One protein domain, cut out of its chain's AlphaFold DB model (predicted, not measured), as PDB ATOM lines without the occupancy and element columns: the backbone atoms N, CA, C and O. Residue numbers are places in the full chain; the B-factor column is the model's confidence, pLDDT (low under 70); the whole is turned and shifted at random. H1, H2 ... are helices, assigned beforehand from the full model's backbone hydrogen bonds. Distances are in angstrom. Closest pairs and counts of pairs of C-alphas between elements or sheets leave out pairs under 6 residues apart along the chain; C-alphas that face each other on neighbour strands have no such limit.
ATOM      1  N   THR A  91     -29.119   5.191 -47.502       67.31
ATOM      2  CA  THR A  91     -28.544   6.368 -46.839       67.31
ATOM      3  C   THR A  91     -29.623   7.353 -46.392       67.31
ATOM      4  O   THR A  91     -29.579   7.839 -45.265       67.31
ATOM      5  N   ASN A  92     -30.630   7.600 -47.235       82.69
ATOM      6  CA  ASN A  92     -31.746   8.482 -46.890       82.69
ATOM      7  C   ASN A  92     -32.642   7.874 -45.799       82.69
ATOM      8  O   ASN A  92     -33.177   8.612 -44.980       82.69
ATOM      9  N   PHE A  93     -32.777   6.545 -45.755       87.12
ATOM     10  CA  PHE A  93     -33.558   5.854 -44.727       87.12
ATOM     11  C   PHE A  93     -32.912   5.961 -43.340       87.12
ATOM     12  O   PHE A  93     -33.575   6.359 -42.390       87.12
ATOM     13  N   ASN A  94     -31.615   5.654 -43.225       88.19
ATOM     14  CA  ASN A  94     -30.898   5.762 -41.949       88.19
ATOM     15  C   ASN A  94     -30.861   7.208 -41.445       88.19
ATOM     16  O   ASN A  94     -31.026   7.442 -40.253       88.19
ATOM     17  N   ARG A  95     -30.702   8.181 -42.354       90.44
ATOM     18  CA  ARG A  95     -30.807   9.597 -41.993       90.44
ATOM     19  C   ARG A  95     -32.193   9.926 -41.438       90.44
ATOM     20  O   ARG A  95     -32.276  10.505 -40.370       90.44
ATOM     21  N   ALA A  96     -33.262   9.484 -42.102       90.31
ATOM     22  CA  ALA A  96     -34.624   9.711 -41.622       90.31
ATOM     23  C   ALA A  96     -34.904   9.056 -40.254       90.31
ATOM     24  O   ALA A  96     -35.649   9.621 -39.459       90.31
ATOM     25  N   LEU A  97     -34.309   7.891 -39.965       92.44
ATOM     26  CA  LEU A  97     -34.381   7.268 -38.636       92.44
ATOM     27  C   LEU A  97     -33.655   8.097 -37.577       92.44
ATOM     28  O   LEU A  97     -34.220   8.348 -36.515       92.44
ATOM     29  N   ALA A  98     -32.437   8.549 -37.884       92.38
ATOM     30  CA  ALA A  98     -31.651   9.390 -36.989       92.38
ATOM     31  C   ALA A  98     -32.354  10.729 -36.712       92.38
ATOM     32  O   ALA A  98     -32.473  11.124 -35.555       92.38
ATOM     33  N   ASP A  99     -32.902  11.375 -37.746       92.88
ATOM     34  CA  ASP A  99     -33.675  12.619 -37.630       92.88
ATOM     35  C   ASP A  99     -34.949  12.423 -36.784       92.88
ATOM     36  O   ASP A  99     -35.391  13.335 -36.086       92.88
ATOM     37  N   ALA A 100     -35.535  11.222 -36.817       92.38
ATOM     38  CA  ALA A 100     -36.678  10.846 -35.986       92.38
ATOM     39  C   ALA A 100     -36.293  10.415 -34.556       92.38
ATOM     40  O   ALA A 100     -37.188  10.180 -33.741       92.38
ATOM     41  N   GLY A 101     -34.994  10.326 -34.248       91.81
ATOM     42  CA  GLY A 101     -34.463   9.970 -32.933       91.81
ATOM     43  C   GLY A 101     -34.311   8.470 -32.669       91.81
ATOM     44  O   GLY A 101     -34.077   8.096 -31.523       91.81
ATOM     45  N   TYR A 102     -34.427   7.604 -33.684       92.62
ATOM     46  CA  TYR A 102     -34.313   6.157 -33.485       92.62
ATOM     47  C   TYR A 102     -32.843   5.712 -33.349       92.62
ATOM     48  O   TYR A 102     -32.051   5.944 -34.269       92.62
ATOM     49  N   PRO A 103     -32.458   5.037 -32.246       86.94
ATOM     50  CA  PRO A 103     -31.095   4.568 -32.030       86.94
ATOM     51  C   PRO A 103     -30.869   3.244 -32.773       86.94
ATOM     52  O   PRO A 103     -30.951   2.162 -32.198       86.94
ATOM     53  N   GLY A 104     -30.612   3.311 -34.077       89.38
ATOM     54  CA  GLY A 104     -30.312   2.122 -34.871       89.38
ATOM     55  C   GLY A 104     -30.306   2.383 -36.368       89.38
ATOM     56  O   GLY A 104     -30.689   3.452 -36.843       89.38
ATOM     57  N   ASP A 105     -29.862   1.382 -37.119       90.75
ATOM     58  CA  ASP A 105     -29.952   1.404 -38.571       90.75
ATOM     59  C   ASP A 105     -31.280   0.816 -39.067       90.75
ATOM     60  O   ASP A 105     -32.144   0.363 -38.311       90.75
ATOM     61  N   ARG A 106     -31.451   0.844 -40.386       88.69
ATOM     62  CA  ARG A 106     -32.619   0.301 -41.069       88.69
ATOM     63  C   ARG A 106     -32.894  -1.166 -40.748       88.69
ATOM     64  O   ARG A 106     -34.067  -1.530 -40.705       88.69
ATOM     65  N   ASP A 107     -31.867  -2.001 -40.628       89.81
ATOM     66  CA  ASP A 107     -32.058  -3.442 -40.483       89.81
ATOM     67  C   ASP A 107     -32.516  -3.754 -39.046       89.81
ATOM     68  O   ASP A 107     -33.533  -4.428 -38.875       89.81
ATOM     69  N   ALA A 108     -31.919  -3.105 -38.039       91.81
ATOM     70  CA  ALA A 108     -32.396  -3.154 -36.654       91.81
ATOM     71  C   ALA A 108     -33.825  -2.597 -36.497       91.81
ATOM     72  O   ALA A 108     -34.678  -3.204 -35.850       91.81
ATOM     73  N   PHE A 109     -34.125  -1.452 -37.122       94.06
ATOM     74  CA  PHE A 109     -35.472  -0.869 -37.085       94.06
ATOM     75  C   PHE A 109     -36.521  -1.767 -37.750       94.06
ATOM     76  O   PHE A 109     -37.678  -1.847 -37.323       94.06
ATOM     77  N   ARG A 110     -36.125  -2.455 -38.819       91.44
ATOM     78  CA  ARG A 110     -36.988  -3.391 -39.527       91.44
ATOM     79  C   ARG A 110     -37.322  -4.604 -38.666       91.44
ATOM     80  O   ARG A 110     -38.498  -4.953 -38.615       91.44
ATOM     81  N   GLU A 111     -36.334  -5.235 -38.037       92.50
ATOM     82  CA  GLU A 111     -36.560  -6.369 -37.126       92.50
ATOM     83  C   GLU A 111     -37.514  -5.969 -36.000       92.50
ATOM     84  O   GLU A 111     -38.568  -6.579 -35.846       92.50
ATOM     85  N   PHE A 112     -37.245  -4.832 -35.356       94.12
ATOM     86  CA  PHE A 112     -38.125  -4.259 -34.339       94.12
ATOM     87  C   PHE A 112     -39.573  -4.071 -34.828       94.12
ATOM     88  O   PHE A 112     -40.536  -4.412 -34.138       94.12
ATOM     89  N   THR A 113     -39.755  -3.549 -36.045       92.81
ATOM     90  CA  THR A 113     -41.094  -3.338 -36.619       92.81
ATOM     91  C   THR A 113     -41.798  -4.667 -36.932       92.81
ATOM     92  O   THR A 113     -43.019  -4.766 -36.784       92.81
ATOM     93  N   ILE A 114     -41.055  -5.694 -37.356       91.44
ATOM     94  CA  ILE A 114     -41.588  -7.046 -37.588       91.44
ATOM     95  C   ILE A 114     -42.023  -7.682 -36.265       91.44
ATOM     96  O   ILE A 114     -43.112  -8.254 -36.210       91.44
ATOM     97  N   ASP A 115     -41.244  -7.524 -35.198       92.56
ATOM     98  CA  ASP A 115     -41.596  -8.025 -33.868       92.56
ATOM     99  C   ASP A 115     -42.859  -7.342 -33.327       92.56
ATOM    100  O   ASP A 115     -43.770  -8.003 -32.821       92.56
ATOM    101  N   CYS A 116     -42.980  -6.026 -33.528       94.06
ATOM    102  CA  CYS A 116     -44.200  -5.279 -33.218       94.06
ATOM    103  C   CYS A 116     -45.415  -5.826 -33.987       94.06
ATOM    104  O   CYS A 116     -46.482  -6.036 -33.405       94.06
ATOM    105  N   LEU A 117     -45.254  -6.093 -35.289       92.31
ATOM    106  CA  LEU A 117     -46.307  -6.683 -36.115       92.31
ATOM    107  C   LEU A 117     -46.711  -8.070 -35.599       92.31
ATOM    108  O   LEU A 117     -47.904  -8.330 -35.457       92.31
ATOM    109  N   ALA A 118     -45.745  -8.938 -35.297       90.88
ATOM    110  CA  ALA A 118     -45.997 -10.286 -34.794       90.88
ATOM    111  C   ALA A 118     -46.692 -10.278 -33.420       90.88
ATOM    112  O   ALA A 118     -47.553 -11.121 -33.160       90.88
ATOM    113  N   SER A 119     -46.363  -9.299 -32.571       92.44
ATOM    114  CA  SER A 119     -46.998  -9.087 -31.268       92.44
ATOM    115  C   SER A 119     -48.471  -8.681 -31.403       92.44
ATOM    116  O   SER A 119     -49.343  -9.284 -30.773       92.44
ATOM    117  N   MET A 120     -48.777  -7.712 -32.275       92.00
ATOM    118  CA  MET A 120     -50.150  -7.227 -32.470       92.00
ATOM    119  C   MET A 120     -51.021  -8.172 -33.308       92.00
ATOM    120  O   MET A 120     -52.210  -8.333 -33.038       92.00
ATOM    121  N   TYR A 121     -50.448  -8.775 -34.351       90.12
ATOM    122  CA  TYR A 121     -51.186  -9.485 -35.392       90.12
ATOM    123  C   TYR A 121     -50.481 -10.787 -35.788       90.12
ATOM    124  O   TYR A 121     -49.925 -10.906 -36.878       90.12
ATOM    125  N   LYS A 122     -50.584 -11.806 -34.928       80.25
ATOM    126  CA  LYS A 122     -49.937 -13.125 -35.098       80.25
ATOM    127  C   LYS A 122     -50.170 -13.807 -36.457       80.25
ATOM    128  O   LYS A 122     -49.374 -14.647 -36.855       80.25
ATOM    129  N   SER A 123     -51.266 -13.491 -37.149       79.19
ATOM    130  CA  SER A 123     -51.654 -14.103 -38.426       79.19
ATOM    131  C   SER A 123     -51.465 -13.204 -39.653       79.19
ATOM    132  O   SER A 123     -51.672 -13.671 -40.776       79.19
ATOM    133  N   LEU A 124     -51.101 -11.925 -39.485       80.69
ATOM    134  CA  LEU A 124     -50.935 -11.009 -40.615       80.69
ATOM    135  C   LEU A 124     -49.493 -10.991 -41.105       80.69
ATOM    136  O   LEU A 124     -48.553 -10.746 -40.356       80.69
ATOM    137  N   SER A 125     -49.334 -11.180 -42.413       83.06
ATOM    138  CA  SER A 125     -48.059 -10.955 -43.075       83.06
ATOM    139  C   SER A 125     -47.796  -9.460 -43.263       83.06
ATOM    140  O   SER A 125     -48.710  -8.629 -43.318       83.06
ATOM    141  N   VAL A 126     -46.519  -9.137 -43.455       77.12
ATOM    142  CA  VAL A 126     -46.041  -7.797 -43.812       77.12
ATOM    143  C   VAL A 126     -46.698  -7.251 -45.087       77.12
ATOM    144  O   VAL A 126     -46.961  -6.055 -45.193       77.12
ATOM    145  N   ASP A 127     -47.006  -8.108 -46.059       74.75
ATOM    146  CA  ASP A 127     -47.691  -7.673 -47.280       74.75
ATOM    147  C   ASP A 127     -49.168  -7.349 -47.003       74.75
ATOM    148  O   ASP A 127     -49.706  -6.377 -47.540       74.75
ATOM    149  N   HIS A 128     -49.817  -8.121 -46.128       84.44
ATOM    150  CA  HIS A 128     -51.229  -7.933 -45.816       84.44
ATOM    151  C   HIS A 128     -51.484  -6.686 -44.978       84.44
ATOM    152  O   HIS A 128     -52.441  -5.976 -45.274       84.44
ATOM    153  N   ILE A 129     -50.641  -6.378 -43.982       89.12
ATOM    154  CA  ILE A 129     -50.894  -5.244 -43.077       89.12
ATOM    155  C   ILE A 129     -51.072  -3.922 -43.839       89.12
ATOM    156  O   ILE A 129     -51.956  -3.139 -43.514       89.12
ATOM    157  N   THR A 130     -50.325  -3.715 -44.927       87.81
ATOM    158  CA  THR A 130     -50.409  -2.492 -45.749       87.81
ATOM    159  C   THR A 130     -51.713  -2.365 -46.550       87.81
ATOM    160  O   THR A 130     -52.070  -1.269 -46.975       87.81
ATOM    161  N   CYS A 131     -52.462  -3.459 -46.709       89.44
ATOM    162  CA  CYS A 131     -53.799  -3.465 -47.309       89.44
ATOM    163  C   CYS A 131     -54.919  -3.319 -46.261       89.44
ATOM    164  O   CYS A 131     -56.091  -3.246 -46.616       89.44
ATOM    165  N   TYR A 132     -54.568  -3.253 -44.977       91.56
ATOM    166  CA  TYR A 132     -55.476  -3.031 -43.859       91.56
ATOM    167  C   TYR A 132     -55.130  -1.693 -43.193       91.56
ATOM    168  O   TYR A 132     -54.429  -1.667 -42.182       91.56
ATOM    169  N   PRO A 133     -55.571  -0.549 -43.740       92.56
ATOM    170  CA  PRO A 133     -55.008   0.743 -43.366       92.56
ATOM    171  C   PRO A 133     -55.298   1.128 -41.908       92.56
ATOM    172  O   PRO A 133     -54.479   1.777 -41.266       92.56
ATOM    173  N   ARG A 134     -56.408   0.673 -41.318       93.75
ATOM    174  CA  ARG A 134     -56.669   0.879 -39.882       93.75
ATOM    175  C   ARG A 134     -55.665   0.120 -39.012       93.75
ATOM    176  O   ARG A 134     -55.115   0.688 -38.073       93.75
ATOM    177  N   GLN A 135     -55.388  -1.134 -39.354       94.06
ATOM    178  CA  GLN A 135     -54.415  -1.974 -38.664       94.06
ATOM    179  C   GLN A 135     -52.985  -1.472 -38.889       94.06
ATOM    180  O   GLN A 135     -52.200  -1.452 -37.945       94.06
ATOM    181  N   ALA A 136     -52.660  -0.998 -40.096       93.69
ATOM    182  CA  ALA A 136     -51.385  -0.358 -40.405       93.69
ATOM    183  C   ALA A 136     -51.168   0.910 -39.569       93.69
ATOM    184  O   ALA A 136     -50.084   1.108 -39.029       93.69
ATOM    185  N   LEU A 137     -52.201   1.745 -39.412       95.38
ATOM    186  CA  LEU A 137     -52.141   2.923 -38.548       95.38
ATOM    187  C   LEU A 137     -51.950   2.535 -37.075       95.38
ATOM    188  O   LEU A 137     -51.126   3.133 -36.388       95.38
ATOM    189  N   ALA A 138     -52.676   1.519 -36.603       95.50
ATOM    190  CA  ALA A 138     -52.520   1.003 -35.246       95.50
ATOM    191  C   ALA A 138     -51.100   0.465 -34.999       95.50
ATOM    192  O   ALA A 138     -50.510   0.779 -33.971       95.50
ATOM    193  N   LEU A 139     -50.524  -0.257 -35.968       95.44
ATOM    194  CA  LEU A 139     -49.129  -0.694 -35.923       95.44
ATOM    195  C   LEU A 139     -48.166   0.496 -35.857       95.44
ATOM    196  O   LEU A 139     -47.249   0.486 -35.046       95.44
ATOM    197  N   CYS A 140     -48.372   1.533 -36.674       95.38
ATOM    198  CA  CYS A 140     -47.499   2.710 -36.664       95.38
ATOM    199  C   CYS A 140     -47.503   3.413 -35.302       95.38
ATOM    200  O   CYS A 140     -46.450   3.817 -34.817       95.38
ATOM    201  N   ASN A 141     -48.671   3.537 -34.670       96.31
ATOM    202  CA  ASN A 141     -48.769   4.097 -33.323       96.31
ATOM    203  C   ASN A 141     -48.062   3.204 -32.298       96.31
ATOM    204  O   ASN A 141     -47.220   3.690 -31.554       96.31
ATOM    205  N   PHE A 142     -48.304   1.894 -32.343       95.88
ATOM    206  CA  PHE A 142     -47.652   0.936 -31.453       95.88
ATOM    207  C   PHE A 142     -46.120   0.979 -31.562       95.88
ATOM    208  O   PHE A 142     -45.433   0.981 -30.545       95.88
ATOM    209  N   VAL A 143     -45.582   1.081 -32.781       95.25
ATOM    210  CA  VAL A 143     -44.140   1.221 -33.039       95.25
ATOM    211  C   VAL A 143     -43.582   2.503 -32.422       95.25
ATOM    212  O   VAL A 143     -42.516   2.456 -31.811       95.25
ATOM    213  N   ARG A 144     -44.276   3.643 -32.538       96.06
ATOM    214  CA  ARG A 144     -43.854   4.901 -31.888       96.06
ATOM    215  C   ARG A 144     -43.815   4.757 -30.373       96.06
ATOM    216  O   ARG A 144     -42.823   5.140 -29.762       96.06
ATOM    217  N   ASP A 145     -44.857   4.162 -29.804       95.12
ATOM    218  CA  ASP A 145     -44.982   3.987 -28.359       95.12
ATOM    219  C   ASP A 145     -43.874   3.070 -27.815       95.12
ATOM    220  O   ASP A 145     -43.251   3.383 -26.805       95.12
ATOM    221  N   HIS A 146     -43.565   1.973 -28.518       94.69
ATOM    222  CA  HIS A 146     -42.566   0.991 -28.077       94.69
ATOM    223  C   HIS A 146     -41.123   1.408 -28.369       94.69
ATOM    224  O   HIS A 146     -40.214   1.007 -27.648       94.69
ATOM    225  N   SER A 147     -40.892   2.202 -29.418       92.50
ATOM    226  CA  SER A 147     -39.560   2.748 -29.721       92.50
ATOM    227  C   SER A 147     -39.244   4.019 -28.931       92.50
ATOM    228  O   SER A 147     -38.103   4.473 -28.946       92.50
ATOM    229  N   GLY A 148     -40.250   4.646 -28.309       91.94
ATOM    230  CA  GLY A 148     -40.138   5.983 -27.720       91.94
ATOM    231  C   GLY A 148     -39.943   7.107 -28.749       91.94
ATOM    232  O   GLY A 148     -39.735   8.257 -28.369       91.94
ATOM    233  N   CYS A 149     -40.010   6.806 -30.050       91.88
ATOM    234  CA  CYS A 149     -39.702   7.741 -31.130       91.88
ATOM    235  C   CYS A 149     -40.990   8.272 -31.772       91.88
ATOM    236  O   CYS A 149     -41.447   7.789 -32.811       91.88
ATOM    237  N   THR A 150     -41.583   9.309 -31.178       91.69
ATOM    238  CA  THR A 150     -42.869   9.877 -31.628       91.69
ATOM    239  C   THR A 150     -42.817  10.504 -33.025       91.69
ATOM    240  O   THR A 150     -43.842  10.593 -33.697       91.69
ATOM    241  N   ASN A 151     -41.629  10.913 -33.482       91.31
ATOM    242  CA  ASN A 151     -41.424  11.599 -34.762       91.31
ATOM    243  C   ASN A 151     -41.307  10.653 -35.966       91.31
ATOM    244  O   ASN A 151     -41.210  11.118 -37.103       91.31
ATOM    245  N   LEU A 152     -41.334   9.333 -35.754       92.75
ATOM    246  CA  LEU A 152     -41.344   8.369 -36.853       92.75
ATOM    247  C   LEU A 152     -42.585   8.590 -37.724       92.75
ATOM    248  O   LEU A 152     -43.709   8.610 -37.225       92.75
ATOM    249  N   SER A 153     -42.412   8.736 -39.037       92.62
ATOM    250  CA  SER A 153     -43.546   8.849 -39.962       92.62
ATOM    251  C   SER A 153     -44.146   7.474 -40.278       92.62
ATOM    252  O   SER A 153     -43.429   6.473 -40.295       92.62
ATOM    253  N   ASP A 154     -45.455   7.419 -40.570       93.00
ATOM    254  CA  ASP A 154     -46.118   6.166 -40.986       93.00
ATOM    255  C   ASP A 154     -45.413   5.564 -42.213       93.00
ATOM    256  O   ASP A 154     -45.203   4.356 -42.298       93.00
ATOM    257  N   GLU A 155     -44.983   6.431 -43.139       89.81
ATOM    258  CA  GLU A 155     -44.283   6.012 -44.349       89.81
ATOM    259  C   GLU A 155     -42.947   5.338 -44.025       89.81
ATOM    260  O   GLU A 155     -42.639   4.300 -44.606       89.81
ATOM    261  N   LEU A 156     -42.170   5.878 -43.082       90.50
ATOM    262  CA  LEU A 156     -40.888   5.295 -42.688       90.50
ATOM    263  C   LEU A 156     -41.076   3.918 -42.034       90.50
ATOM    264  O   LEU A 156     -40.385   2.968 -42.404       90.50
ATOM    265  N   ILE A 157     -42.054   3.795 -41.130       93.06
ATOM    266  CA  ILE A 157     -42.390   2.543 -40.435       93.06
ATOM    267  C   ILE A 157     -42.824   1.473 -41.444       93.06
ATOM    268  O   ILE A 157     -42.255   0.383 -41.503       93.06
ATOM    269  N   LEU A 158     -43.801   1.786 -42.297       91.50
ATOM    270  CA  LEU A 158     -44.347   0.807 -43.238       91.50
ATOM    271  C   LEU A 158     -43.357   0.467 -44.358       91.50
ATOM    272  O   LEU A 158     -43.296  -0.688 -44.792       91.50
ATOM    273  N   ARG A 159     -42.505   1.408 -44.789       88.38
ATOM    274  CA  ARG A 159     -41.429   1.099 -45.744       88.38
ATOM    275  C   ARG A 159     -40.336   0.208 -45.162       88.38
ATOM    276  O   ARG A 159     -39.716  -0.525 -45.939       88.38
ATOM    277  N   ALA A 160     -40.104   0.238 -43.847       88.88
ATOM    278  CA  ALA A 160     -39.148  -0.662 -43.199       88.88
ATOM    279  C   ALA A 160     -39.495  -2.128 -43.495       88.88
ATOM    280  O   ALA A 160     -38.620  -2.927 -43.833       88.88
ATOM    281  N   ILE A 161     -40.790  -2.450 -43.467       85.69
ATOM    282  CA  ILE A 161     -41.292  -3.811 -43.648       85.69
ATOM    283  C   ILE A 161     -41.638  -4.134 -45.113       85.69
ATOM    284  O   ILE A 161     -41.352  -5.238 -45.573       85.69
ATOM    285  N   GLN A 162     -42.107  -3.174 -45.923       78.50
ATOM    286  CA  GLN A 162     -42.402  -3.416 -47.351       78.50
ATOM    287  C   GLN A 162     -41.196  -3.858 -48.205       78.50
ATOM    288  O   GLN A 162     -41.371  -4.396 -49.302       78.50
ATOM    289  N   GLY A 163     -39.964  -3.636 -47.732       62.22
ATOM    290  CA  GLY A 163     -38.729  -3.970 -48.447       62.22
ATOM    291  C   GLY A 163     -38.469  -5.467 -48.662       62.22
ATOM    292  O   GLY A 163     -37.540  -5.808 -49.390       62.22
ATOM    293  N   ASN A 164     -39.273  -6.365 -48.089       52.34
ATOM    294  CA  ASN A 164     -38.996  -7.804 -48.071       52.34
ATOM    295  C   ASN A 164     -39.432  -8.582 -49.333       52.34
ATOM    296  O   ASN A 164     -39.613  -9.794 -49.298       52.34
TER     297      ASN A 164
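Overview. This is residues 91 to 164 of the 169 residues of an uncharacterized protein of Bremerella alba (UniProt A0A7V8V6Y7). Two long helices, H2 and H4, cross steeply, and a shorter helix, H5, bridges them, with its first residue near H4 and its later residues packed on H2, so that the three cross one another rather than lie side by side. H1 sits at one end of this crossed core, and the very short H3 sits toward the other end. The printed part has 74 residues with five named helices in the order H1, H2, H3, H4, H5 and no named strand, and its class is all helix. It is compact, with a radius of gyration of the C-alphas of 11.2 A, and its rounded outline spans 31 by 23 by 18 A.

Along the chain. H2, residues 106 to 120, is 20.9 A long from C-alpha 106 at (-32.619, 0.301, -41.069) to C-alpha 120 at (-50.150, -7.227, -32.470). H4, residues 133 to 147, is 20.7 A long. H5 holds residues 154 to 162 over 12.1 A and ends with C-alpha 162 at (-42.402, -3.416, -47.351). H1, residues 91 to 99, begins with C-alpha 91 at (-28.544, 6.368, -46.839) and is 12.3 A long. H3 holds residues 126 to 129.

Arrangement. H2 touches H4, which meets it with residues 139 to 143 alone; the closest C-alphas, those of Cys 116 and Val 143, are 6.5 A apart. The two run opposite ways at a steep tilt of 64 degrees. H5 is the hub, touching the four other helices. It is about perpendicular to H2, at 87 degrees, with the closest C-alphas, of Arg 110 and Ala 160, 5.1 A apart. It is also about perpendicular to H4, at 82 degrees, and here the closest C-alphas are those of Cys 140 and Asp 154, at 5.7 A. H1 and H5 only just touch, with 3 pairs of C-alphas within 8 A, the closest being Phe 93 and Leu 156 at 7.6 A. H1 and H2 also only just touch, with 3 such pairs; H2 does so with residue 106 alone, whose C-alpha is 5.8 A from that of Asn 94. H3 and H5 only just touch, again with 3 pairs, the closest C-alphas being those of Val 126 and Ile 161 at 6.2 A. H1 is apart from H3 and H4. Every O i to N i+4 pair is within hydrogen-bond range in H1, H2 and H4, against 4 of 5 in H5, and H3 is too short for such a pair.

Size, cuts and confidence. The two C-alphas farthest apart, those of Asp 99 and Ser 123, are 32.2 A from each other. The printed part has no cut. The links H2 to H3 and H3 to H4 are tight, the links H1 to H2 and H4 to H5 are short, and no link is long. The mean pLDDT of the printed part is 89.2, with residue 91 and residues 163 to 164 under 70.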